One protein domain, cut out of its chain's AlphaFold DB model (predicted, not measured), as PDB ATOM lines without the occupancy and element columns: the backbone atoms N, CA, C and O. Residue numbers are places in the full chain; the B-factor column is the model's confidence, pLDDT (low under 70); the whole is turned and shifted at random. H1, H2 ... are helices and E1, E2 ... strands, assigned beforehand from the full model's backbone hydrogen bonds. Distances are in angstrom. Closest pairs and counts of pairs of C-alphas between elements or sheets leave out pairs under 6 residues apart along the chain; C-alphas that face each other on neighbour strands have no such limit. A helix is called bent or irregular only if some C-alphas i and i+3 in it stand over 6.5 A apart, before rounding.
ATOM      1  N   LYS A  47     -20.394 -34.462 -66.852       96.50
ATOM      2  CA  LYS A  47     -20.440 -33.173 -67.550       96.50
ATOM      3  C   LYS A  47     -21.870 -32.641 -67.626       96.50
ATOM      4  O   LYS A  47     -22.080 -31.484 -67.277       96.50
ATOM      5  N   GLU A  48     -22.825 -33.486 -68.007       96.38
ATOM      6  CA  GLU A  48     -24.243 -33.120 -68.085       96.38
ATOM      7  C   GLU A  48     -24.781 -32.713 -66.715       96.38
ATOM      8  O   GLU A  48     -25.349 -31.634 -66.582       96.38
ATOM      9  N   ILE A  49     -24.501 -33.497 -65.667       95.38
ATOM     10  CA  ILE A  49     -24.882 -33.138 -64.292       95.38
ATOM     11  C   ILE A  49     -24.287 -31.789 -63.875       95.38
ATOM     12  O   ILE A  49     -24.961 -30.970 -63.252       95.38
ATOM     13  N   ASN A  50     -23.030 -31.515 -64.224       95.25
ATOM     14  CA  ASN A  50     -22.403 -30.236 -63.900       95.25
ATOM     15  C   ASN A  50     -23.026 -29.056 -64.659       95.25
ATOM     16  O   ASN A  50     -23.104 -27.960 -64.105       95.25
ATOM     17  N   GLU A  51     -23.439 -29.249 -65.910       96.75
ATOM     18  CA  GLU A  51     -24.140 -28.228 -66.697       96.75
ATOM     19  C   GLU A  51     -25.544 -27.971 -66.139       96.75
ATOM     20  O   GLU A  51     -25.885 -26.816 -65.885       96.75
ATOM     21  N   GLN A  52     -26.290 -29.030 -65.817       96.12
ATOM     22  CA  GLN A  52     -27.599 -28.948 -65.160       96.12
ATOM     23  C   GLN A  52     -27.510 -28.224 -63.808       96.12
ATOM     24  O   GLN A  52     -28.256 -27.284 -63.545       96.12
ATOM     25  N   ASN A  53     -26.552 -28.605 -62.957       96.44
ATOM     26  CA  ASN A  53     -26.356 -27.978 -61.651       96.44
ATOM     27  C   ASN A  53     -26.022 -26.486 -61.765       96.44
ATOM     28  O   ASN A  53     -26.556 -25.678 -61.004       96.44
ATOM     29  N   LYS A  54     -25.154 -26.110 -62.715       96.06
ATOM     30  CA  LYS A  54     -24.821 -24.702 -62.971       96.06
ATOM     31  C   LYS A  54     -26.042 -23.909 -63.415       96.06
ATOM     32  O   LYS A  54     -26.200 -22.779 -62.959       96.06
ATOM     33  N   ASP A  55     -26.869 -24.477 -64.286       96.88
ATOM     34  CA  ASP A  55     -28.077 -23.818 -64.772       96.88
ATOM     35  C   ASP A  55     -29.078 -23.564 -63.636       96.88
ATOM     36  O   ASP A  55     -29.448 -22.415 -63.383       96.88
ATOM     37  N   LEU A  56     -29.401 -24.606 -62.867       95.44
ATOM     38  CA  LEU A  56     -30.305 -24.519 -61.719       95.44
ATOM     39  C   LEU A  56     -29.821 -23.485 -60.694       95.44
ATOM     40  O   LEU A  56     -30.561 -22.596 -60.278       95.44
ATOM     41  N   VAL A  57     -28.543 -23.538 -60.320       95.31
ATOM     42  CA  VAL A  57     -27.969 -22.588 -59.359       95.31
ATOM     43  C   VAL A  57     -27.999 -21.152 -59.899       95.31
ATOM     44  O   VAL A  57     -28.337 -20.229 -59.159       95.31
ATOM     45  N   LYS A  58     -27.690 -20.947 -61.185       94.94
ATOM     46  CA  LYS A  58     -27.693 -19.626 -61.833       94.94
ATOM     47  C   LYS A  58     -29.090 -19.003 -61.876       94.94
ATOM     48  O   LYS A  58     -29.220 -17.800 -61.641       94.94
ATOM     49  N   HIS A  59     -30.114 -19.804 -62.155       92.81
ATOM     50  CA  HIS A  59     -31.497 -19.342 -62.292       92.81
ATOM     51  C   HIS A  59     -32.307 -19.457 -60.993       92.81
ATOM     52  O   HIS A  59     -33.485 -19.120 -60.971       92.81
ATOM     53  N   ALA A  60     -31.684 -19.823 -59.867       91.25
ATOM     54  CA  ALA A  60     -32.358 -19.947 -58.574       91.25
ATOM     55  C   ALA A  60     -33.180 -18.707 -58.176       91.25
ATOM     56  O   ALA A  60     -34.231 -18.832 -57.563       91.25
ATOM     57  N   LYS A  61     -32.766 -17.495 -58.560       87.94
ATOM     58  CA  LYS A  61     -33.541 -16.265 -58.298       87.94
ATOM     59  C   LYS A  61     -34.953 -16.257 -58.909       87.94
ATOM     60  O   LYS A  61     -35.770 -15.457 -58.468       87.94
ATOM     61  N   GLU A  62     -35.195 -17.069 -59.937       85.88
ATOM     62  CA  GLU A  62     -36.449 -17.122 -60.698       85.88
ATOM     63  C   GLU A  62     -37.429 -18.148 -60.121       85.88
ATOM     64  O   GLU A  62     -38.632 -17.937 -60.217       85.88
ATOM     65  N   TYR A  63     -36.934 -19.217 -59.488       83.00
ATOM     66  CA  TYR A  63     -37.778 -20.332 -59.038       83.00
ATOM     67  C   TYR A  63     -37.605 -20.717 -57.562       83.00
ATOM     68  O   TYR A  63     -38.393 -21.503 -57.043       83.00
ATOM     69  N   TYR A  64     -36.573 -20.228 -56.867       84.50
ATOM     70  CA  TYR A  64     -36.242 -20.699 -55.520       84.50
ATOM     71  C   TYR A  64     -37.160 -20.068 -54.461       84.50
ATOM     72  O   TYR A  64     -36.865 -19.037 -53.838       84.50
ATOM     73  N   THR A  65     -38.301 -20.715 -54.269       73.56
ATOM     74  CA  THR A  65     -39.403 -20.289 -53.409       73.56
ATOM     75  C   THR A  65     -39.504 -21.131 -52.133       73.56
ATOM     76  O   THR A  65     -38.777 -22.104 -51.936       73.56
ATOM     77  N   GLN A  66     -40.375 -20.721 -51.202       61.06
ATOM     78  CA  GLN A  66     -40.600 -21.428 -49.933       61.06
ATOM     79  C   GLN A  66     -41.224 -22.820 -50.119       61.06
ATOM     80  O   GLN A  66     -40.968 -23.691 -49.288       61.06
ATOM     81  N   THR A  67     -42.031 -23.028 -51.168       56.03
ATOM     82  CA  THR A  67     -42.607 -24.330 -51.551       56.03
ATOM     83  C   THR A  67     -42.835 -24.391 -53.064       56.03
ATOM     84  O   THR A  67     -43.001 -23.350 -53.698       56.03
ATOM     85  N   ASP A  68     -42.993 -25.599 -53.612       53.38
ATOM     86  CA  ASP A  68     -43.343 -25.852 -55.028       53.38
ATOM     87  C   ASP A  68     -44.717 -25.282 -55.450       53.38
ATOM     88  O   ASP A  68     -45.140 -25.419 -56.593       53.38
ATOM     89  N   THR A  69     -45.456 -24.697 -54.506       49.16
ATOM     90  CA  THR A  69     -46.830 -24.196 -54.665       49.16
ATOM     91  C   THR A  69     -47.003 -22.743 -54.237       49.16
ATOM     92  O   THR A  69     -48.096 -22.196 -54.353       49.16
ATOM     93  N   ASN A  70     -45.967 -22.128 -53.674       57.22
ATOM     94  CA  ASN A  70     -46.041 -20.807 -53.074       57.22
ATOM     95  C   ASN A  70     -44.914 -19.980 -53.671       57.22
ATOM     96  O   ASN A  70     -43.762 -20.177 -53.294       57.22
ATOM     97  N   ASP A  71     -45.242 -19.029 -54.547       56.12
ATOM     98  CA  ASP A  71     -44.298 -18.174 -55.294       56.12
ATOM     99  C   ASP A  71     -43.473 -17.214 -54.410       56.12
ATOM    100  O   ASP A  71     -42.832 -16.266 -54.868       56.12
ATOM    101  N   LYS A  72     -43.469 -17.436 -53.094       65.56
ATOM    102  CA  LYS A  72     -42.743 -16.628 -52.121       65.56
ATOM    103  C   LYS A  72     -41.268 -16.983 -52.172       65.56
ATOM    104  O   LYS A  72     -40.813 -17.922 -51.522       65.56
ATOM    105  N   VAL A  73     -40.518 -16.189 -52.926       64.81
ATOM    106  CA  VAL A  73     -39.054 -16.226 -52.961       64.81
ATOM    107  C   VAL A  73     -38.488 -16.066 -51.541       64.81
ATOM    108  O   VAL A  73     -38.859 -15.148 -50.804       64.81
ATOM    109  N   ILE A  74     -37.590 -16.972 -51.134       75.50
ATOM    110  CA  ILE A  74     -37.062 -17.003 -49.757       75.50
ATOM    111  C   ILE A  74     -36.054 -15.880 -49.514       75.50
ATOM    112  O   ILE A  74     -36.037 -15.294 -48.443       75.50
ATOM    113  N   LEU A  75     -35.206 -15.567 -50.487       87.56
ATOM    114  CA  LEU A  75     -34.153 -14.557 -50.384       87.56
ATOM    115  C   LEU A  75     -34.266 -13.606 -51.568       87.56
ATOM    116  O   LEU A  75     -34.608 -14.040 -52.660       87.56
ATOM    117  N   ASN A  76     -33.952 -12.325 -51.390       86.69
ATOM    118  CA  ASN A  76     -33.983 -11.405 -52.526       86.69
ATOM    119  C   ASN A  76     -33.036 -11.851 -53.669       86.69
ATOM    120  O   ASN A  76     -32.075 -12.607 -53.475       86.69
ATOM    121  N   SER A  77     -33.265 -11.339 -54.882       88.50
ATOM    122  CA  SER A  77     -32.477 -11.737 -56.059       88.50
ATOM    123  C   SER A  77     -30.979 -11.437 -55.914       88.50
ATOM    124  O   SER A  77     -30.153 -12.156 -56.468       88.50
ATOM    125  N   LYS A  78     -30.597 -10.397 -55.155       91.12
ATOM    126  CA  LYS A  78     -29.185 -10.058 -54.904       91.12
ATOM    127  C   LYS A  78     -28.490 -11.150 -54.083       91.12
ATOM    128  O   LYS A  78     -27.362 -11.517 -54.407       91.12
ATOM    129  N   ALA A  79     -29.151 -11.668 -53.052       93.38
ATOM    130  CA  ALA A  79     -28.656 -12.751 -52.213       93.38
ATOM    131  C   ALA A  79     -28.549 -14.067 -52.994       93.38
ATOM    132  O   ALA A  79     -27.519 -14.732 -52.907       93.38
ATOM    133  N   LEU A  80     -29.554 -14.413 -53.808       92.94
ATOM    134  CA  LEU A  80     -29.518 -15.631 -54.628       92.94
ATOM    135  C   LEU A  80     -28.439 -15.564 -55.716       92.94
ATOM    136  O   LEU A  80     -27.665 -16.507 -55.847       92.94
ATOM    137  N   ASN A  81     -28.294 -14.430 -56.410       93.81
ATOM    138  CA  ASN A  81     -27.187 -14.219 -57.354       93.81
ATOM    139  C   ASN A  81     -25.817 -14.342 -56.677       93.81
ATOM    140  O   ASN A  81     -24.876 -14.873 -57.261       93.81
ATOM    141  N   LEU A  82     -25.693 -13.844 -55.442       95.75
ATOM    142  CA  LEU A  82     -24.467 -13.987 -54.673       95.75
ATOM    143  C   LEU A  82     -24.187 -15.454 -54.353       95.75
ATOM    144  O   LEU A  82     -23.084 -15.911 -54.616       95.75
ATOM    145  N   LEU A  83     -25.167 -16.197 -53.838       95.75
ATOM    146  CA  LEU A  83     -25.006 -17.624 -53.549       95.75
ATOM    147  C   LEU A  83     -24.668 -18.430 -54.805       95.75
ATOM    148  O   LEU A  83     -23.803 -19.300 -54.737       95.75
ATOM    149  N   ALA A  84     -25.262 -18.084 -55.948       95.12
ATOM    150  CA  ALA A  84     -25.016 -18.747 -57.222       95.12
ATOM    151  C   ALA A  84     -23.555 -18.670 -57.701       95.12
ATOM    152  O   ALA A  84     -23.108 -19.515 -58.470       95.12
ATOM    153  N   MET A  85     -22.784 -17.685 -57.226       95.69
ATOM    154  CA  MET A  85     -21.346 -17.591 -57.508       95.69
ATOM    155  C   MET A  85     -20.484 -18.504 -56.621       95.69
ATOM    156  O   MET A  85     -19.303 -18.689 -56.915       95.69
ATOM    157  N   TRP A  86     -21.025 -19.027 -55.519       95.25
ATOM    158  CA  TRP A  86     -20.253 -19.740 -54.494       95.25
ATOM    159  C   TRP A  86     -20.611 -21.218 -54.381       95.25
ATOM    160  O   TRP A  86     -19.720 -22.030 -54.137       95.25
ATOM    161  N   VAL A  87     -21.882 -21.567 -54.567       95.94
ATOM    162  CA  VAL A  87     -22.346 -22.959 -54.530       95.94
ATOM    163  C   VAL A  87     -22.223 -23.612 -55.905       95.94
ATOM    164  O   VAL A  87     -22.284 -22.946 -56.938       95.94
ATOM    165  N   ARG A  88     -22.024 -24.927 -55.927       95.19
ATOM    166  CA  ARG A  88     -21.854 -25.735 -57.142       95.19
ATOM    167  C   ARG A  88     -23.079 -26.562 -57.481       95.19
ATOM    168  O   ARG A  88     -23.231 -26.935 -58.639       95.19
ATOM    169  N   THR A  89     -23.927 -26.845 -56.497       95.81
ATOM    170  CA  THR A  89     -25.095 -27.715 -56.658       95.81
ATOM    171  C   THR A  89     -26.348 -27.109 -56.019       95.81
ATOM    172  O   THR A  89     -26.246 -26.341 -55.051       95.81
ATOM    173  N   PRO A  90     -27.553 -27.469 -56.498       93.44
ATOM    174  CA  PRO A  90     -28.807 -27.110 -55.836       93.44
ATOM    175  C   PRO A  90     -28.876 -27.587 -54.377       93.44
ATOM    176  O   PRO A  90     -29.466 -26.921 -53.528       93.44
ATOM    177  N   GLN A  91     -28.243 -28.720 -54.060       93.50
ATOM    178  CA  GLN A  91     -28.177 -29.274 -52.709       93.50
ATOM    179  C   GLN A  91     -27.354 -28.378 -51.775       93.50
ATOM    180  O   GLN A  91     -27.777 -28.113 -50.649       93.50
ATOM    181  N   GLU A  92     -26.211 -27.867 -52.237       95.50
ATOM    182  CA  GLU A  92     -25.414 -26.888 -51.488       95.50
ATOM    183  C   GLU A  92     -26.184 -25.582 -51.276       95.50
ATOM    184  O   GLU A  92     -26.240 -25.082 -50.149       95.50
ATOM    185  N   LEU A  93     -26.837 -25.063 -52.324       95.12
ATOM    186  CA  LEU A  93     -27.707 -23.889 -52.218       95.12
ATOM    187  C   LEU A  93     -28.782 -24.099 -51.143       95.12
ATOM    188  O   LEU A  93     -28.928 -23.279 -50.233       95.12
ATOM    189  N   ASN A  94     -29.493 -25.227 -51.212       92.31
ATOM    190  CA  ASN A  94     -30.537 -25.572 -50.256       92.31
ATOM    191  C   ASN A  94     -30.002 -25.645 -48.826       92.31
ATOM    192  O   ASN A  94     -30.629 -25.130 -47.899       92.31
ATOM    193  N   ARG A  95     -28.819 -26.231 -48.646       94.69
ATOM    194  CA  ARG A  95     -28.169 -26.344 -47.342       94.69
ATOM    195  C   ARG A  95     -27.849 -24.976 -46.746       94.69
ATOM    196  O   ARG A  95     -28.194 -24.737 -45.589       94.69
ATOM    197  N   VAL A  96     -27.284 -24.056 -47.531       95.38
ATOM    198  CA  VAL A  96     -27.009 -22.682 -47.079       95.38
ATOM    199  C   VAL A  96     -28.302 -21.958 -46.701       95.38
ATOM    200  O   VAL A  96     -28.383 -21.378 -45.617       95.38
ATOM    201  N   VAL A  97     -29.345 -22.034 -47.535       93.19
ATOM    202  CA  VAL A  97     -30.627 -21.382 -47.225       93.19
ATOM    203  C   VAL A  97     -31.269 -21.975 -45.969       93.19
ATOM    204  O   VAL A  97     -31.738 -21.228 -45.110       93.19
ATOM    205  N   ARG A  98     -31.239 -23.302 -45.796       93.00
ATOM    206  CA  ARG A  98     -31.729 -23.963 -44.576       93.00
ATOM    207  C   ARG A  98     -30.999 -23.482 -43.328       93.00
ATOM    208  O   ARG A  98     -31.647 -23.268 -42.308       93.00
ATOM    209  N   ILE A  99     -29.687 -23.266 -43.395       96.00
ATOM    210  CA  ILE A  99     -28.914 -22.726 -42.266       96.00
ATOM    211  C   ILE A  99     -29.397 -21.320 -41.894       96.00
ATOM    212  O   ILE A  99     -29.641 -21.052 -40.717       96.00
ATOM    213  N   ILE A 100     -29.608 -20.447 -42.884       95.25
ATOM    214  CA  ILE A 100     -30.137 -19.090 -42.670       95.25
ATOM    215  C   ILE A 100     -31.523 -19.152 -42.008       95.25
ATOM    216  O   ILE A 100     -31.770 -18.477 -41.006       95.25
ATOM    217  N   LEU A 101     -32.421 -19.999 -42.520       93.19
ATOM    218  CA  LEU A 101     -33.770 -20.166 -41.972       93.19
ATOM    219  C   LEU A 101     -33.762 -20.755 -40.555       93.19
ATOM    220  O   LEU A 101     -34.537 -20.323 -39.701       93.19
ATOM    221  N   ASN A 102     -32.865 -21.696 -40.271       95.00
ATOM    222  CA  ASN A 102     -32.700 -22.258 -38.933       95.00
ATOM    223  C   ASN A 102     -32.175 -21.213 -37.942       95.00
ATOM    224  O   ASN A 102     -32.667 -21.139 -36.816       95.00
ATOM    225  N   ALA A 103     -31.222 -20.374 -38.355       97.50
ATOM    226  CA  ALA A 103     -30.713 -19.276 -37.539       97.50
ATOM    227  C   ALA A 103     -31.824 -18.269 -37.199       97.50
ATOM    228  O   ALA A 103     -32.017 -17.929 -36.031       97.50
ATOM    229  N   ARG A 104     -32.626 -17.879 -38.196       95.19
ATOM    230  CA  ARG A 104     -33.829 -17.057 -38.011       95.19
ATOM    231  C   ARG A 104     -34.794 -17.686 -37.004       95.19
ATOM    232  O   ARG A 104     -35.201 -17.031 -36.047       95.19
ATOM    233  N   ASN A 105     -35.159 -18.953 -37.203       94.44
ATOM    234  CA  ASN A 105     -36.103 -19.650 -36.329       94.44
ATOM    235  C   ASN A 105     -35.567 -19.768 -34.895       94.44
ATOM    236  O   ASN A 105     -36.331 -19.597 -33.948       94.44
ATOM    237  N   SER A 106     -34.256 -19.962 -34.721       97.50
ATOM    238  CA  SER A 106     -33.609 -19.958 -33.404       97.50
ATOM    239  C   SER A 106     -33.793 -18.629 -32.667       97.50
ATOM    240  O   SER A 106     -34.019 -18.631 -31.455       97.50
ATOM    241  N   VAL A 107     -33.708 -17.497 -33.372       97.75
ATOM    242  CA  VAL A 107     -33.954 -16.172 -32.784       97.75
ATOM    243  C   VAL A 107     -35.437 -15.975 -32.480       97.75
ATOM    244  O   VAL A 107     -35.763 -15.554 -31.377       97.75
ATOM    245  N   ILE A 108     -36.341 -16.357 -33.388       95.19
ATOM    246  CA  ILE A 108     -37.794 -16.289 -33.141       95.19
ATOM    247  C   ILE A 108     -38.160 -17.053 -31.867       95.19
ATOM    248  O   ILE A 108     -38.809 -16.494 -30.993       95.19
ATOM    249  N   THR A 109     -37.674 -18.287 -31.704       96.31
ATOM    250  CA  THR A 109     -37.920 -19.076 -30.490       96.31
ATOM    251  C   THR A 109     -37.396 -18.390 -29.226       96.31
ATOM    252  O   THR A 109     -38.015 -18.498 -28.171       96.31
ATOM    253  N   GLN A 110     -36.262 -17.686 -29.296       96.69
ATOM    254  CA  GLN A 110     -35.746 -16.920 -28.156       96.69
ATOM    255  C   GLN A 110     -36.625 -15.708 -27.832       96.69
ATOM    256  O   GLN A 110     -36.885 -15.449 -26.662       96.69
ATOM    257  N   LEU A 111     -37.090 -14.985 -28.849       95.38
ATOM    258  CA  LEU A 111     -37.984 -13.837 -28.691       95.38
ATOM    259  C   LEU A 111     -39.347 -14.258 -28.125       95.38
ATOM    260  O   LEU A 111     -39.831 -13.632 -27.187       95.38
ATOM    261  N   ASP A 112     -39.911 -15.360 -28.622       93.94
ATOM    262  CA  ASP A 112     -41.161 -15.933 -28.114       93.94
ATOM    263  C   ASP A 112     -41.022 -16.313 -26.629       93.94
ATOM    264  O   ASP A 112     -41.876 -15.967 -25.816       93.94
ATOM    265  N   LYS A 113     -39.902 -16.944 -26.240       95.69
ATOM    266  CA  LYS A 113     -39.595 -17.256 -24.830       95.69
ATOM    267  C   LYS A 113     -39.460 -16.013 -23.948       95.69
ATOM    268  O   LYS A 113     -39.748 -16.088 -22.760       95.69
ATOM    269  N   LYS A 114     -39.023 -14.886 -24.515       94.44
ATOM    270  CA  LYS A 114     -38.960 -13.580 -23.839       94.44
ATOM    271  C   LYS A 114     -40.311 -12.846 -23.824       94.44
ATOM    272  O   LYS A 114     -40.387 -11.751 -23.283       94.44
ATOM    273  N   GLY A 115     -41.363 -13.414 -24.418       93.25
ATOM    274  CA  GLY A 115     -42.688 -12.795 -24.483       93.25
ATOM    275  C   GLY A 115     -42.818 -11.678 -25.525       93.25
ATOM    276  O   GLY A 115     -43.776 -10.906 -25.477       93.25
ATOM    277  N   VAL A 116     -41.885 -11.573 -26.478       89.81
ATOM    278  CA  VAL A 116     -41.940 -10.547 -27.530       89.81
ATOM    279  C   VAL A 116     -43.087 -10.856 -28.491       89.81
ATOM    280  O   VAL A 116     -43.052 -11.820 -29.256       89.81
ATOM    281  N   LYS A 117     -44.113 -10.002 -28.492       85.50
ATOM    282  CA  LYS A 117     -45.265 -10.145 -29.387       85.50
ATOM    283  C   LYS A 117     -44.837 -10.010 -30.851       85.50
ATOM    284  O   LYS A 117     -44.049  -9.134 -31.215       85.50
ATOM    285  N   ASN A 118     -45.428 -10.835 -31.716       83.19
ATOM    286  CA  ASN A 118     -45.241 -10.775 -33.167       83.19
ATOM    287  C   ASN A 118     -43.790 -11.015 -33.642       83.19
ATOM    288  O   ASN A 118     -43.411 -10.521 -34.706       83.19
ATOM    289  N   ALA A 119     -42.984 -11.800 -32.915       85.62
ATOM    290  CA  ALA A 119     -41.592 -12.099 -33.281       85.62
ATOM    291  C   ALA A 119     -41.436 -12.654 -34.711       85.62
ATOM    292  O   ALA A 119     -40.536 -12.259 -35.455       85.62
ATOM    293  N   LYS A 120     -42.372 -13.508 -35.149       85.94
ATOM    294  CA  LYS A 120     -42.412 -14.036 -36.526       85.94
ATOM    295  C   LYS A 120     -42.551 -12.948 -37.597       85.94
ATOM    296  O   LYS A 120     -42.012 -13.126 -38.689       85.94
ATOM    297  N   TYR A 121     -43.252 -11.855 -37.289       83.75
ATOM    298  CA  TYR A 121     -43.446 -10.725 -38.199       83.75
ATOM    299  C   TYR A 121     -42.236  -9.792 -38.224       83.75
ATOM    300  O   TYR A 121     -41.893  -9.296 -39.292       83.75
ATOM    301  N   ILE A 122     -41.555  -9.606 -37.083       85.94
ATOM    302  CA  ILE A 122     -40.292  -8.846 -37.008       85.94
ATOM    303  C   ILE A 122     -39.267  -9.433 -37.979       85.94
ATOM    304  O   ILE A 122     -38.635  -8.709 -38.741       85.94
ATOM    305  N   LEU A 123     -39.139 -10.759 -37.975       88.19
ATOM    306  CA  LEU A 123     -38.173 -11.482 -38.792       88.19
ATOM    307  C   LEU A 123     -38.811 -12.099 -40.038       88.19
ATOM    308  O   LEU A 123     -38.405 -13.175 -40.468       88.19
ATOM    309  N   ARG A 124     -39.859 -11.504 -40.614       85.06
ATOM    310  CA  ARG A 124     -40.482 -12.050 -41.828       85.06
ATOM    311  C   ARG A 124     -39.572 -11.854 -43.042       85.06
ATOM    312  O   ARG A 124     -39.183 -10.736 -43.347       85.06
ATOM    313  N   ILE A 125     -39.283 -12.952 -43.740       79.38
ATOM    314  CA  ILE A 125     -38.453 -12.975 -44.946       79.38
ATOM    315  C   ILE A 125     -39.339 -13.322 -46.153       79.38
ATOM    316  O   ILE A 125     -39.923 -14.404 -46.197       79.38
ATOM    317  N   ASP A 126     -39.441 -12.406 -47.113       72.25
ATOM    318  CA  ASP A 126     -40.251 -12.508 -48.336       72.25
ATOM    319  C   ASP A 126     -39.567 -11.770 -49.503       72.25
ATOM    320  O   ASP A 126     -39.914 -10.643 -49.832       72.25
ATOM    321  N   GLY A 127     -38.553 -12.414 -50.093       59.78
ATOM    322  CA  GLY A 127     -37.504 -11.893 -50.987       59.78
ATOM    323  C   GLY A 127     -37.898 -10.998 -52.165       59.78
ATOM    324  O   GLY A 127     -37.557 -11.330 -53.293       59.78
ATOM    325  N   ASN A 128     -38.465  -9.822 -51.885       59.03
ATOM    326  CA  ASN A 128     -38.990  -8.799 -52.800       59.03
ATOM    327  C   ASN A 128     -40.437  -9.011 -53.273       59.03
ATOM    328  O   ASN A 128     -40.792  -8.566 -54.363       59.03
ATOM    329  N   GLN A 129     -41.282  -9.679 -52.489       65.81
ATOM    330  CA  GLN A 129     -42.694  -9.783 -52.864       65.81
ATOM    331  C   GLN A 129     -43.375  -8.405 -52.817       65.81
ATOM    332  O   GLN A 129     -43.159  -7.666 -51.849       65.81
ATOM    333  N   PRO A 130     -44.210  -8.060 -53.817       66.06
ATOM    334  CA  PRO A 130     -45.103  -6.917 -53.721       66.06
ATOM    335  C   PRO A 130     -45.962  -7.073 -52.471       66.06
ATOM    336  O   PRO A 130     -46.584  -8.114 -52.254       66.06
ATOM    337  N   ARG A 131     -45.952  -6.052 -51.622       73.44
ATOM    338  CA  ARG A 131     -46.763  -6.018 -50.410       73.44
ATOM    339  C   ARG A 131     -47.921  -5.071 -50.633       73.44
ATOM    340  O   ARG A 131     -47.751  -4.019 -51.251       73.44
ATOM    341  N   ASP A 132     -49.072  -5.458 -50.109       81.81
ATOM    342  CA  ASP A 132     -50.235  -4.590 -50.103       81.81
ATOM    343  C   ASP A 132     -49.905  -3.273 -49.354       81.81
ATOM    344  O   ASP A 132     -49.200  -3.309 -48.335       81.81
ATOM    345  N   PRO A 133     -50.345  -2.097 -49.844       84.06
ATOM    346  CA  PRO A 133     -50.066  -0.820 -49.192       84.06
ATOM    347  C   PRO A 133     -50.525  -0.742 -47.730       84.06
ATOM    348  O   PRO A 133     -49.848  -0.098 -46.922       84.06
ATOM    349  N   GLU A 134     -51.627  -1.399 -47.361       84.81
ATOM    350  CA  GLU A 134     -52.115  -1.443 -45.979       84.81
ATOM    351  C   GLU A 134     -51.202  -2.308 -45.106       84.81
ATOM    352  O   GLU A 134     -50.850  -1.913 -43.992       84.81
ATOM    353  N   GLU A 135     -50.717  -3.437 -45.635       81.69
ATOM    354  CA  GLU A 135     -49.715  -4.268 -44.958       81.69
ATOM    355  C   GLU A 135     -48.408  -3.488 -44.738       81.69
ATOM    356  O   GLU A 135     -47.851  -3.495 -43.637       81.69
ATOM    357  N   LEU A 136     -47.925  -2.765 -45.754       80.12
ATOM    358  CA  LEU A 136     -46.739  -1.908 -45.640       80.12
ATOM    359  C   LEU A 136     -46.918  -0.819 -44.581       80.12
ATOM    360  O   LEU A 136     -45.982  -0.540 -43.827       80.12
ATOM    361  N   LYS A 137     -48.105  -0.212 -44.513       83.31
ATOM    362  CA  LYS A 137     -48.436   0.787 -43.496       83.31
ATOM    363  C   LYS A 137     -48.411   0.174 -42.094       83.31
ATOM    364  O   LYS A 137     -47.689   0.684 -41.240       83.31
ATOM    365  N   ALA A 138     -49.087  -0.955 -41.884       82.25
ATOM    366  CA  ALA A 138     -49.108  -1.648 -40.595       82.25
ATOM    367  C   ALA A 138     -47.700  -2.070 -40.136       82.25
ATOM    368  O   ALA A 138     -47.339  -1.959 -38.966       82.25
ATOM    369  N   LEU A 139     -46.851  -2.520 -41.061       81.06
ATOM    370  CA  LEU A 139     -45.468  -2.879 -40.751       81.06
ATOM    371  C   LEU A 139     -44.617  -1.664 -40.378       81.06
ATOM    372  O   LEU A 139     -43.821  -1.756 -39.442       81.06
ATOM    373  N   LYS A 140     -44.808  -0.529 -41.059       80.44
ATOM    374  CA  LYS A 140     -44.148   0.735 -40.710       80.44
ATOM    375  C   LYS A 140     -44.564   1.238 -39.331       80.44
ATOM    376  O   LYS A 140     -43.694   1.661 -38.576       80.44
ATOM    377  N   GLU A 141     -45.847   1.147 -38.986       80.62
ATOM    378  CA  GLU A 141     -46.359   1.462 -37.640       80.62
ATOM    379  C   GLU A 141     -45.735   0.546 -36.574       80.62
ATOM    380  O   GLU A 141     -45.423   0.971 -35.467       80.62
ATOM    381  N   LEU A 142     -45.432  -0.700 -36.944       75.38
ATOM    382  CA  LEU A 142     -44.654  -1.639 -36.142       75.38
ATOM    383  C   LEU A 142     -43.128  -1.426 -36.237       75.38
ATOM    384  O   LEU A 142     -42.370  -2.303 -35.824       75.38
ATOM    385  N   GLY A 143     -42.640  -0.327 -36.813       76.06
ATOM    386  CA  GLY A 143     -41.210  -0.036 -36.954       76.06
ATOM    387  C   GLY A 143     -40.431  -1.001 -37.861       76.06
ATOM    388  O   GLY A 143     -39.200  -0.942 -37.883       76.06
ATOM    389  N   ILE A 144     -41.108  -1.885 -38.601       79.00
ATOM    390  CA  ILE A 144     -40.489  -2.865 -39.498       79.00
ATOM    391  C   ILE A 144     -40.219  -2.213 -40.856       79.00
ATOM    392  O   ILE A 144     -41.135  -1.806 -41.567       79.00
ATOM    393  N   GLU A 145     -38.948  -2.194 -41.249       78.25
ATOM    394  CA  GLU A 145     -38.508  -1.804 -42.589       78.25
ATOM    395  C   GLU A 145     -38.221  -3.073 -43.400       78.25
ATOM    396  O   GLU A 145     -37.234  -3.770 -43.184       78.25
ATOM    397  N   THR A 146     -39.120  -3.407 -44.317       68.12
ATOM    398  CA  THR A 146     -39.175  -4.717 -44.984       68.12
ATOM    399  C   THR A 146     -37.947  -5.018 -45.833       68.12
ATOM    400  O   THR A 146     -37.395  -6.118 -45.768       68.12
ATOM    401  N   ASP A 147     -37.475  -4.015 -46.565       79.81
ATOM    402  CA  ASP A 147     -36.328  -4.146 -47.465       79.81
ATOM    403  C   ASP A 147     -35.018  -4.253 -46.675       79.81
ATOM    404  O   ASP A 147     -34.088  -4.961 -47.066       79.81
ATOM    405  N   LYS A 148     -34.982  -3.637 -45.488       87.38
ATOM    406  CA  LYS A 148     -33.804  -3.582 -44.623       87.38
ATOM    407  C   LYS A 148     -33.363  -4.963 -44.154       87.38
ATOM    408  O   LYS A 148     -32.170  -5.243 -44.147       87.38
ATOM    409  N   LEU A 149     -34.299  -5.846 -43.794       89.50
ATOM    410  CA  LEU A 149     -33.949  -7.209 -43.379       89.50
ATOM    411  C   LEU A 149     -33.295  -7.999 -44.522       89.50
ATOM    412  O   LEU A 149     -32.300  -8.691 -44.313       89.50
ATOM    413  N   GLN A 150     -33.829  -7.886 -45.740       89.06
ATOM    414  CA  GLN A 150     -33.265  -8.546 -46.921       89.06
ATOM    415  C   GLN A 150     -31.880  -7.989 -47.279       89.06
ATOM    416  O   GLN A 150     -30.971  -8.749 -47.634       89.06
ATOM    417  N   ASP A 151     -31.693  -6.678 -47.145       91.25
ATOM    418  CA  ASP A 151     -30.393  -6.039 -47.332       91.25
ATOM    419  C   ASP A 151     -29.377  -6.491 -46.272       91.25
ATOM    420  O   ASP A 151     -28.241  -6.824 -46.621       91.25
ATOM    421  N   GLU A 152     -29.776  -6.612 -45.002       93.88
ATOM    422  CA  GLU A 152     -28.917  -7.144 -43.934       93.88
ATOM    423  C   GLU A 152     -28.537  -8.611 -44.158       93.88
ATOM    424  O   GLU A 152     -27.372  -8.982 -43.974       93.88
ATOM    425  N   ILE A 153     -29.469  -9.444 -44.632       94.31
ATOM    426  CA  ILE A 153     -29.174 -10.827 -45.035       94.31
ATOM    427  C   ILE A 153     -28.139 -10.837 -46.164       94.31
ATOM    428  O   ILE A 153     -27.129 -11.541 -46.079       94.31
ATOM    429  N   THR A 154     -28.345 -10.022 -47.200       94.88
ATOM    430  CA  THR A 154     -27.447  -9.945 -48.363       94.88
ATOM    431  C   THR A 154     -26.051  -9.457 -47.963       94.88
ATOM    432  O   THR A 154     -25.037 -10.008 -48.395       94.88
ATOM    433  N   ASN A 155     -25.970  -8.436 -47.112       96.75
ATOM    434  CA  ASN A 155     -24.701  -7.899 -46.630       96.75
ATOM    435  C   ASN A 155     -23.991  -8.878 -45.691       96.75
ATOM    436  O   ASN A 155     -22.770  -9.027 -45.770       96.75
ATOM    437  N   THR A 156     -24.739  -9.609 -44.866       97.81
ATOM    438  CA  THR A 156     -24.193 -10.684 -44.029       97.81
ATOM    439  C   THR A 156     -23.636 -11.816 -44.877       97.81
ATOM    440  O   THR A 156     -22.514 -12.240 -44.616       97.81
ATOM    441  N   LEU A 157     -24.334 -12.236 -45.940       97.50
ATOM    442  CA  LEU A 157     -23.794 -13.196 -46.908       97.50
ATOM    443  C   LEU A 157     -22.444 -12.723 -47.455       97.50
ATOM    444  O   LEU A 157     -21.474 -13.472 -47.398       97.50
ATOM    445  N   ARG A 158     -22.340 -11.471 -47.922       97.81
ATOM    446  CA  ARG A 158     -21.067 -10.925 -48.430       97.81
ATOM    447  C   ARG A 158     -19.954 -10.990 -47.387       97.81
ATOM    448  O   ARG A 158     -18.856 -11.446 -47.703       97.81
ATOM    449  N   ARG A 159     -20.235 -10.555 -46.153       97.69
ATOM    450  CA  ARG A 159     -19.267 -10.579 -45.046       97.69
ATOM    451  C   ARG A 159     -18.800 -11.998 -44.743       97.69
ATOM    452  O   ARG A 159     -17.597 -12.231 -44.673       97.69
ATOM    453  N   VAL A 160     -19.740 -12.929 -44.603       97.00
ATOM    454  CA  VAL A 160     -19.458 -14.325 -44.258       97.00
ATOM    455  C   VAL A 160     -18.661 -15.009 -45.357       97.00
ATOM    456  O   VAL A 160     -17.625 -15.597 -45.074       97.00
ATOM    457  N   LEU A 161     -19.086 -14.878 -46.612       96.06
ATOM    458  CA  LEU A 161     -18.392 -15.485 -47.743       96.06
ATOM    459  C   LEU A 161     -16.963 -14.933 -47.879       96.06
ATOM    460  O   LEU A 161     -16.010 -15.695 -48.044       96.06
ATOM    461  N   ASN A 162     -16.777 -13.619 -47.715       96.50
ATOM    462  CA  ASN A 162     -15.445 -13.015 -47.690       96.50
ATOM    463  C   ASN A 162     -14.587 -13.527 -46.518       96.50
ATOM    464  O   ASN A 162     -13.410 -13.830 -46.699       96.50
ATOM    465  N   ALA A 163     -15.169 -13.652 -45.321       95.81
ATOM    466  CA  ALA A 163     -14.474 -14.193 -44.157       95.81
ATOM    467  C   ALA A 163     -14.045 -15.648 -44.378       95.81
ATOM    468  O   ALA A 163     -12.905 -15.993 -44.092       95.81
ATOM    469  N   MET A 164     -14.915 -16.481 -44.948       94.31
ATOM    470  CA  MET A 164     -14.614 -17.876 -45.270       94.31
ATOM    471  C   MET A 164     -13.473 -18.012 -46.270       94.31
ATOM    472  O   MET A 164     -12.586 -18.837 -46.063       94.31
ATOM    473  N   ARG A 165     -13.446 -17.170 -47.312       95.12
ATOM    474  CA  ARG A 165     -12.313 -17.128 -48.244       95.12
ATOM    475  C   ARG A 165     -11.016 -16.785 -47.516       95.12
ATOM    476  O   ARG A 165     -10.063 -17.544 -47.609       95.12
ATOM    477  N   ARG A 166     -11.013 -15.729 -46.697       95.88
ATOM    478  CA  ARG A 166      -9.833 -15.350 -45.900       95.88
ATOM    479  C   ARG A 166      -9.375 -16.450 -44.939       95.88
ATOM    480  O   ARG A 166      -8.178 -16.667 -44.803       95.88
ATOM    481  N   MET A 167     -10.302 -17.121 -44.257       93.88
ATOM    482  CA  MET A 167      -9.978 -18.229 -43.350       93.88
ATOM    483  C   MET A 167      -9.366 -19.402 -44.117       93.88
ATOM    484  O   MET A 167      -8.357 -19.945 -43.679       93.88
ATOM    485  N   SER A 168      -9.917 -19.730 -45.289       91.94
ATOM    486  CA  SER A 168      -9.355 -20.735 -46.195       91.94
ATOM    487  C   SER A 168      -7.941 -20.364 -46.653       91.94
ATOM    488  O   SER A 168      -7.032 -21.186 -46.551       91.94
ATOM    489  N   ASP A 169      -7.735 -19.131 -47.122       95.00
ATOM    490  CA  ASP A 169      -6.431 -18.642 -47.591       95.00
ATOM    491  C   ASP A 169      -5.376 -18.706 -46.473       95.00
ATOM    492  O   ASP A 169      -4.235 -19.112 -46.692       95.00
ATOM    493  N   ASN A 170      -5.792 -18.391 -45.245       95.19
ATOM    494  CA  ASN A 170      -4.955 -18.453 -44.049       95.19
ATOM    495  C   ASN A 170      -4.864 -19.857 -43.424       95.19
ATOM    496  O   ASN A 170      -4.296 -19.989 -42.341       95.19
ATOM    497  N   ARG A 171      -5.434 -20.896 -44.054       92.44
ATOM    498  CA  ARG A 171      -5.475 -22.283 -43.544       92.44
ATOM    499  C   ARG A 171      -6.027 -22.398 -42.117       92.44
ATOM    500  O   ARG A 171      -5.614 -23.260 -41.345       92.44
ATOM    501  N   THR A 172      -6.939 -21.502 -41.758       93.19
ATOM    502  CA  THR A 172      -7.655 -21.556 -40.484       93.19
ATOM    503  C   THR A 172      -8.642 -22.716 -40.535       93.19
ATOM    504  O   THR A 172      -9.393 -22.824 -41.502       93.19
ATOM    505  N   ASP A 173      -8.657 -23.566 -39.509       90.81
ATOM    506  CA  ASP A 173      -9.674 -24.609 -39.383       90.81
ATOM    507  C   ASP A 173     -11.001 -23.991 -38.925       90.81
ATOM    508  O   ASP A 173     -11.056 -23.259 -37.933       90.81
ATOM    509  N   PHE A 174     -12.075 -24.244 -39.671       91.44
ATOM    510  CA  PHE A 174     -13.412 -23.785 -39.316       91.44
ATOM    511  C   PHE A 174     -14.486 -24.689 -39.913       91.44
ATOM    512  O   PHE A 174     -14.381 -25.191 -41.030       91.44
ATOM    513  N   ASN A 175     -15.595 -24.822 -39.187       95.19
ATOM    514  CA  ASN A 175     -16.796 -25.436 -39.729       95.19
ATOM    515  C   ASN A 175     -17.652 -24.368 -40.429       95.19
ATOM    516  O   ASN A 175     -18.246 -23.504 -39.777       95.19
ATOM    517  N   THR A 176     -17.727 -24.448 -41.757       92.06
ATOM    518  CA  THR A 176     -18.480 -23.527 -42.625       92.06
ATOM    519  C   THR A 176     -19.924 -23.330 -42.165       92.06
ATOM    520  O   THR A 176     -20.416 -22.203 -42.099       92.06
ATOM    521  N   GLU A 177     -20.615 -24.410 -41.812       95.12
ATOM    522  CA  GLU A 177     -22.037 -24.360 -41.472       95.12
ATOM    523  C   GLU A 177     -22.284 -23.726 -40.112       95.12
ATOM    524  O   GLU A 177     -23.176 -22.888 -39.982       95.12
ATOM    525  N   ASN A 178     -21.461 -24.062 -39.119       96.50
ATOM    526  CA  ASN A 178     -21.522 -23.449 -37.797       96.50
ATOM    527  C   ASN A 178     -21.209 -21.953 -37.875       96.50
ATOM    528  O   ASN A 178     -21.880 -21.153 -37.224       96.50
ATOM    529  N   TYR A 179     -20.235 -21.562 -38.705       96.44
ATOM    530  CA  TYR A 179     -19.896 -20.157 -38.910       96.44
ATOM    531  C   TYR A 179     -21.037 -19.387 -39.593       96.44
ATOM    532  O   TYR A 179     -21.422 -18.320 -39.112       96.44
ATOM    533  N   LEU A 180     -21.634 -19.942 -40.661       97.00
ATOM    534  CA  LEU A 180     -22.849 -19.390 -41.283       97.00
ATOM    535  C   LEU A 180     -23.959 -19.232 -40.244       97.00
ATOM    536  O   LEU A 180     -24.503 -18.140 -40.085       97.00
ATOM    537  N   PHE A 181     -24.283 -20.308 -39.526       98.31
ATOM    538  CA  PHE A 181     -25.357 -20.313 -38.542       98.31
ATOM    539  C   PHE A 181     -25.146 -19.237 -37.474       98.31
ATOM    540  O   PHE A 181     -26.058 -18.455 -37.212       98.31
ATOM    541  N   GLY A 182     -23.945 -19.167 -36.894       98.00
ATOM    542  CA  GLY A 182     -23.595 -18.173 -35.884       98.00
ATOM    543  C   GLY A 182     -23.740 -16.746 -36.411       98.00
ATOM    544  O   GLY A 182     -24.444 -15.939 -35.806       98.00
ATOM    545  N   ALA A 183     -23.157 -16.452 -37.575       98.25
ATOM    546  CA  ALA A 183     -23.217 -15.123 -38.177       98.25
ATOM    547  C   ALA A 183     -24.658 -14.674 -38.475       98.25
ATOM    548  O   ALA A 183     -25.035 -13.545 -38.155       98.25
ATOM    549  N   PHE A 184     -25.488 -15.557 -39.039       98.38
ATOM    550  CA  PHE A 184     -26.894 -15.239 -39.300       98.38
ATOM    551  C   PHE A 184     -27.712 -15.120 -38.019       98.38
ATOM    552  O   PHE A 184     -28.557 -14.234 -37.929       98.38
ATOM    553  N   LYS A 185     -27.459 -15.965 -37.014       98.38
ATOM    554  CA  LYS A 185     -28.149 -15.890 -35.721       98.38
ATOM    555  C   LYS A 185     -27.887 -14.544 -35.047       98.38
ATOM    556  O   LYS A 185     -28.836 -13.934 -34.568       98.38
ATOM    557  N   HIS A 186     -26.637 -14.076 -35.053       98.38
ATOM    558  CA  HIS A 186     -26.283 -12.748 -34.546       98.38
ATOM    559  C   HIS A 186     -26.971 -11.640 -35.342       98.38
ATOM    560  O   HIS A 186     -27.679 -10.836 -34.751       98.38
ATOM    561  N   MET A 187     -26.883 -11.658 -36.677       97.88
ATOM    562  CA  MET A 187     -27.551 -10.644 -37.502       97.88
ATOM    563  C   MET A 187     -29.061 -10.564 -37.237       97.88
ATOM    564  O   MET A 187     -29.597  -9.467 -37.084       97.88
ATOM    565  N   PHE A 188     -29.760 -11.703 -37.158       97.00
ATOM    566  CA  PHE A 188     -31.199 -11.706 -36.885       97.00
ATOM    567  C   PHE A 188     -31.527 -11.203 -35.476       97.00
ATOM    568  O   PHE A 188     -32.550 -10.539 -35.307       97.00
ATOM    569  N   ALA A 189     -30.693 -11.512 -34.480       97.38
ATOM    570  CA  ALA A 189     -30.859 -10.998 -33.124       97.38
ATOM    571  C   ALA A 189     -30.704  -9.471 -33.097       97.38
ATOM    572  O   ALA A 189     -31.625  -8.789 -32.650       97.38
ATOM    573  N   ASP A 190     -29.623  -8.948 -33.679       96.19
ATOM    574  CA  ASP A 190     -29.337  -7.511 -33.746       96.19
ATOM    575  C   ASP A 190     -30.432  -6.749 -34.506       96.19
ATOM    576  O   ASP A 190     -30.840  -5.652 -34.124       96.19
ATOM    577  N   TYR A 191     -30.923  -7.316 -35.612       94.62
ATOM    578  CA  TYR A 191     -32.019  -6.715 -36.366       94.62
ATOM    579  C   TYR A 191     -33.308  -6.676 -35.538       94.62
ATOM    580  O   TYR A 191     -33.987  -5.649 -35.504       94.62
ATOM    581  N   ALA A 192     -33.654  -7.783 -34.873       93.69
ATOM    582  CA  ALA A 192     -34.858  -7.846 -34.056       93.69
ATOM    583  C   ALA A 192     -34.811  -6.845 -32.899       93.69
ATOM    584  O   ALA A 192     -35.800  -6.155 -32.673       93.69
ATOM    585  N   GLU A 193     -33.672  -6.735 -32.215       93.75
ATOM    586  CA  GLU A 193     -33.456  -5.777 -31.127       93.75
ATOM    587  C   GLU A 193     -33.682  -4.337 -31.601       93.75
ATOM    588  O   GLU A 193     -34.521  -3.637 -31.040       93.75
ATOM    589  N   LYS A 194     -33.082  -3.939 -32.730       92.06
ATOM    590  CA  LYS A 194     -33.297  -2.606 -33.324       92.06
ATOM    591  C   LYS A 194     -34.764  -2.315 -33.644       92.06
ATOM    592  O   LYS A 194     -35.222  -1.185 -33.484       92.06
ATOM    593  N   VAL A 195     -35.510  -3.309 -34.136       90.25
ATOM    594  CA  VAL A 195     -36.948  -3.148 -34.411       90.25
ATOM    595  C   VAL A 195     -37.739  -3.011 -33.110       90.25
ATOM    596  O   VAL A 195     -38.648  -2.186 -33.044       90.25
ATOM    597  N   ILE A 196     -37.404  -3.796 -32.084       90.81
ATOM    598  CA  ILE A 196     -38.053  -3.741 -30.768       90.81
ATOM    599  C   ILE A 196     -37.830  -2.369 -30.124       90.81
ATOM    600  O   ILE A 196     -38.809  -1.705 -29.796       90.81
ATOM    601  N   GLU A 197     -36.589  -1.886 -30.067       90.12
ATOM    602  CA  GLU A 197     -36.260  -0.555 -29.535       90.12
ATOM    603  C   GLU A 197     -37.023   0.563 -30.260       90.12
ATOM    604  O   GLU A 197     -37.501   1.520 -29.648       90.12
ATOM    605  N   LYS A 198     -37.152   0.461 -31.590       87.88
ATOM    606  CA  LYS A 198     -37.896   1.444 -32.388       87.88
ATOM    607  C   LYS A 198     -39.387   1.433 -32.048       87.88
ATOM    608  O   LYS A 198     -39.989   2.498 -31.961       87.88
ATOM    609  N   ARG A 199     -39.983   0.253 -31.839       84.88
ATOM    610  CA  ARG A 199     -41.389   0.120 -31.418       84.88
ATOM    611  C   ARG A 199     -41.631   0.725 -30.045       84.88
ATOM    612  O   ARG A 199     -42.629   1.414 -29.871       84.88
ATOM    613  N   GLU A 200     -40.737   0.469 -29.098       84.69
ATOM    614  CA  GLU A 200     -40.835   1.008 -27.740       84.69
ATOM    615  C   GLU A 200     -40.787   2.538 -27.755       84.69
ATOM    616  O   GLU A 200     -41.642   3.179 -27.150       84.69
ATOM    617  N   LYS A 201     -39.870   3.134 -28.529       85.31
ATOM    618  CA  LYS A 201     -39.795   4.596 -28.703       85.31
ATOM    619  C   LYS A 201     -41.075   5.186 -29.283       85.31
ATOM    620  O   LYS A 201     -41.581   6.160 -28.743       85.31
ATOM    621  N   LEU A 202     -41.624   4.565 -30.331       80.88
ATOM    622  CA  LEU A 202     -42.893   5.003 -30.906       80.88
ATOM    623  C   LEU A 202     -43.999   4.959 -29.846       80.88
ATOM    624  O   LEU A 202     -44.667   5.956 -29.636       80.88
ATOM    625  N   GLN A 203     -44.156   3.859 -29.107       77.50
ATOM    626  CA  GLN A 203     -45.188   3.755 -28.064       77.50
ATOM    627  C   GLN A 203     -45.065   4.808 -26.952       77.50
ATOM    628  O   GLN A 203     -46.080   5.177 -26.371       77.50
ATOM    629  N   VAL A 204     -43.856   5.288 -26.653       76.75
ATOM    630  CA  VAL A 204     -43.636   6.372 -25.682       76.75
ATOM    631  C   VAL A 204     -44.044   7.740 -26.242       76.75
ATOM    632  O   VAL A 204     -44.504   8.574 -25.480       76.75
ATOM    633  N   GLU A 205     -43.926   7.980 -27.550       68.69
ATOM    634  CA  GLU A 205     -44.315   9.255 -28.182       68.69
ATOM    635  C   GLU A 205     -45.840   9.449 -28.301       68.69
ATOM    636  O   GLU A 205     -46.303  10.578 -28.456       68.69
ATOM    637  N   TRP A 206     -46.620   8.364 -28.236       57.47
ATOM    638  CA  TRP A 206     -48.088   8.386 -28.355       57.47
ATOM    639  C   TRP A 206     -48.836   8.281 -27.011       57.47
ATOM    640  O   TRP A 206     -50.067   8.314 -27.019       57.47
ATOM    641  N   ASN A 207     -48.119   8.138 -25.890       51.16
ATOM    642  CA  ASN A 207     -48.669   8.113 -24.525       51.16
ATOM    643  C   ASN A 207     -48.328   9.404 -23.777       51.16
ATOM    644  O   ASN A 207     -49.176   9.836 -22.966       51.16
TER     645      ASN A 207
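What this domain is: This is residues 47 to 207 of the 207 residues of the protein "Bac_RepA_C domain-containing protein" of Lactobacillus gallinarum (UniProt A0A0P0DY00). The long helix H7 runs between two other long helices, H3 and H6, and packs on both, while H3 and H6 stay apart from each other. H1 and H2 pack together beyond this trio, with H2 joining on to H6; a tiny hairpin of strands E1 and E2 follows H1, and H5 sits away from H1 and H2, near H7. The tip of the H6 and H7 hairpin, residues 165 to 171, sticks out. The printed part has 161 residues with seven named helices and two named strands in the order H1, E1, E2, H2, H3, H4, H5, H6, H7; it is mostly helix, and the sheet, E1 - E2, is antiparallel. It is compact by its radius of gyration of the C-alphas, 17.4 A, yet elongated in outline, 65 by 38 by 23 A.

Where its parts are: E1 is residues 65 to 67, 5.5 A long, beginning at C-alpha 65 (-39.403, -20.289, -53.409), and E2 is residues 70 to 73, 8.4 A. H1, residues 47 to 63, is 23.2 A long from C-alpha 47 at (-20.440, -33.173, -67.550); it is irregular, with C-alphas 58 and 61 7.6 A apart, and has a kink of 38 degrees near residue 57. H2 is residues 77 to 84, 10.3 A; H3 90 to 113, 34.3 A; H4 119 to 122, 5.1 A; H5 133 to 141, 12.3 A. H6 is residues 146 to 169, 35.7 A, and H7 176 to 205, 44.2 A, ending at C-alpha 205 (-44.315, 9.255, -28.182).

How they stand to each other: E1 and E2 form a hairpin, with N 66 and O 72 at 2.9 A, within hydrogen-bond range. H1, with residues 57 to 61 alone, touches H2 at a shallow tilt of 17 degrees, opposite ways; the closest C-alphas are those of Lys 61 and Ser 77, 5.2 A. H2 touches residues 153 to 158 of H6 alone, closest at the C-alphas of Ala 79 and Thr 154, 4.9 A. H6 and H7, a helical hairpin, touch at a shallow tilt of 30 degrees, the C-alphas of Val 160 and Leu 180 closest at 6.8 A. Residues 177 to 189 of H7 alone touch residues 96 to 107 of H3 alone at a steep tilt of 41 degrees, the same way; the closest C-alphas, of Ala 103 and Lys 185, are 4.6 A apart. H3 is the hub, touching H1, H4 and H7; its closest C-alphas with H4 are those of Ile 108 and Ala 119, 5.7 A. H5 and H7 are near each other. Every O i to N i+4 pair is within hydrogen-bond range in H2, H3, H5 and H7, with 10 of 13 in H1 and 19 of 20 in H6; H4 is too short for such a pair.

The domain as a whole: The C-alphas farthest apart are those of Lys 47 and Asn 207, 66.0 A. The printed part has no cut and no long link. Mean pLDDT of the printed part is 88.0; residues 66 to 73, 127 to 130, 146 and 205 to 207 are under 70.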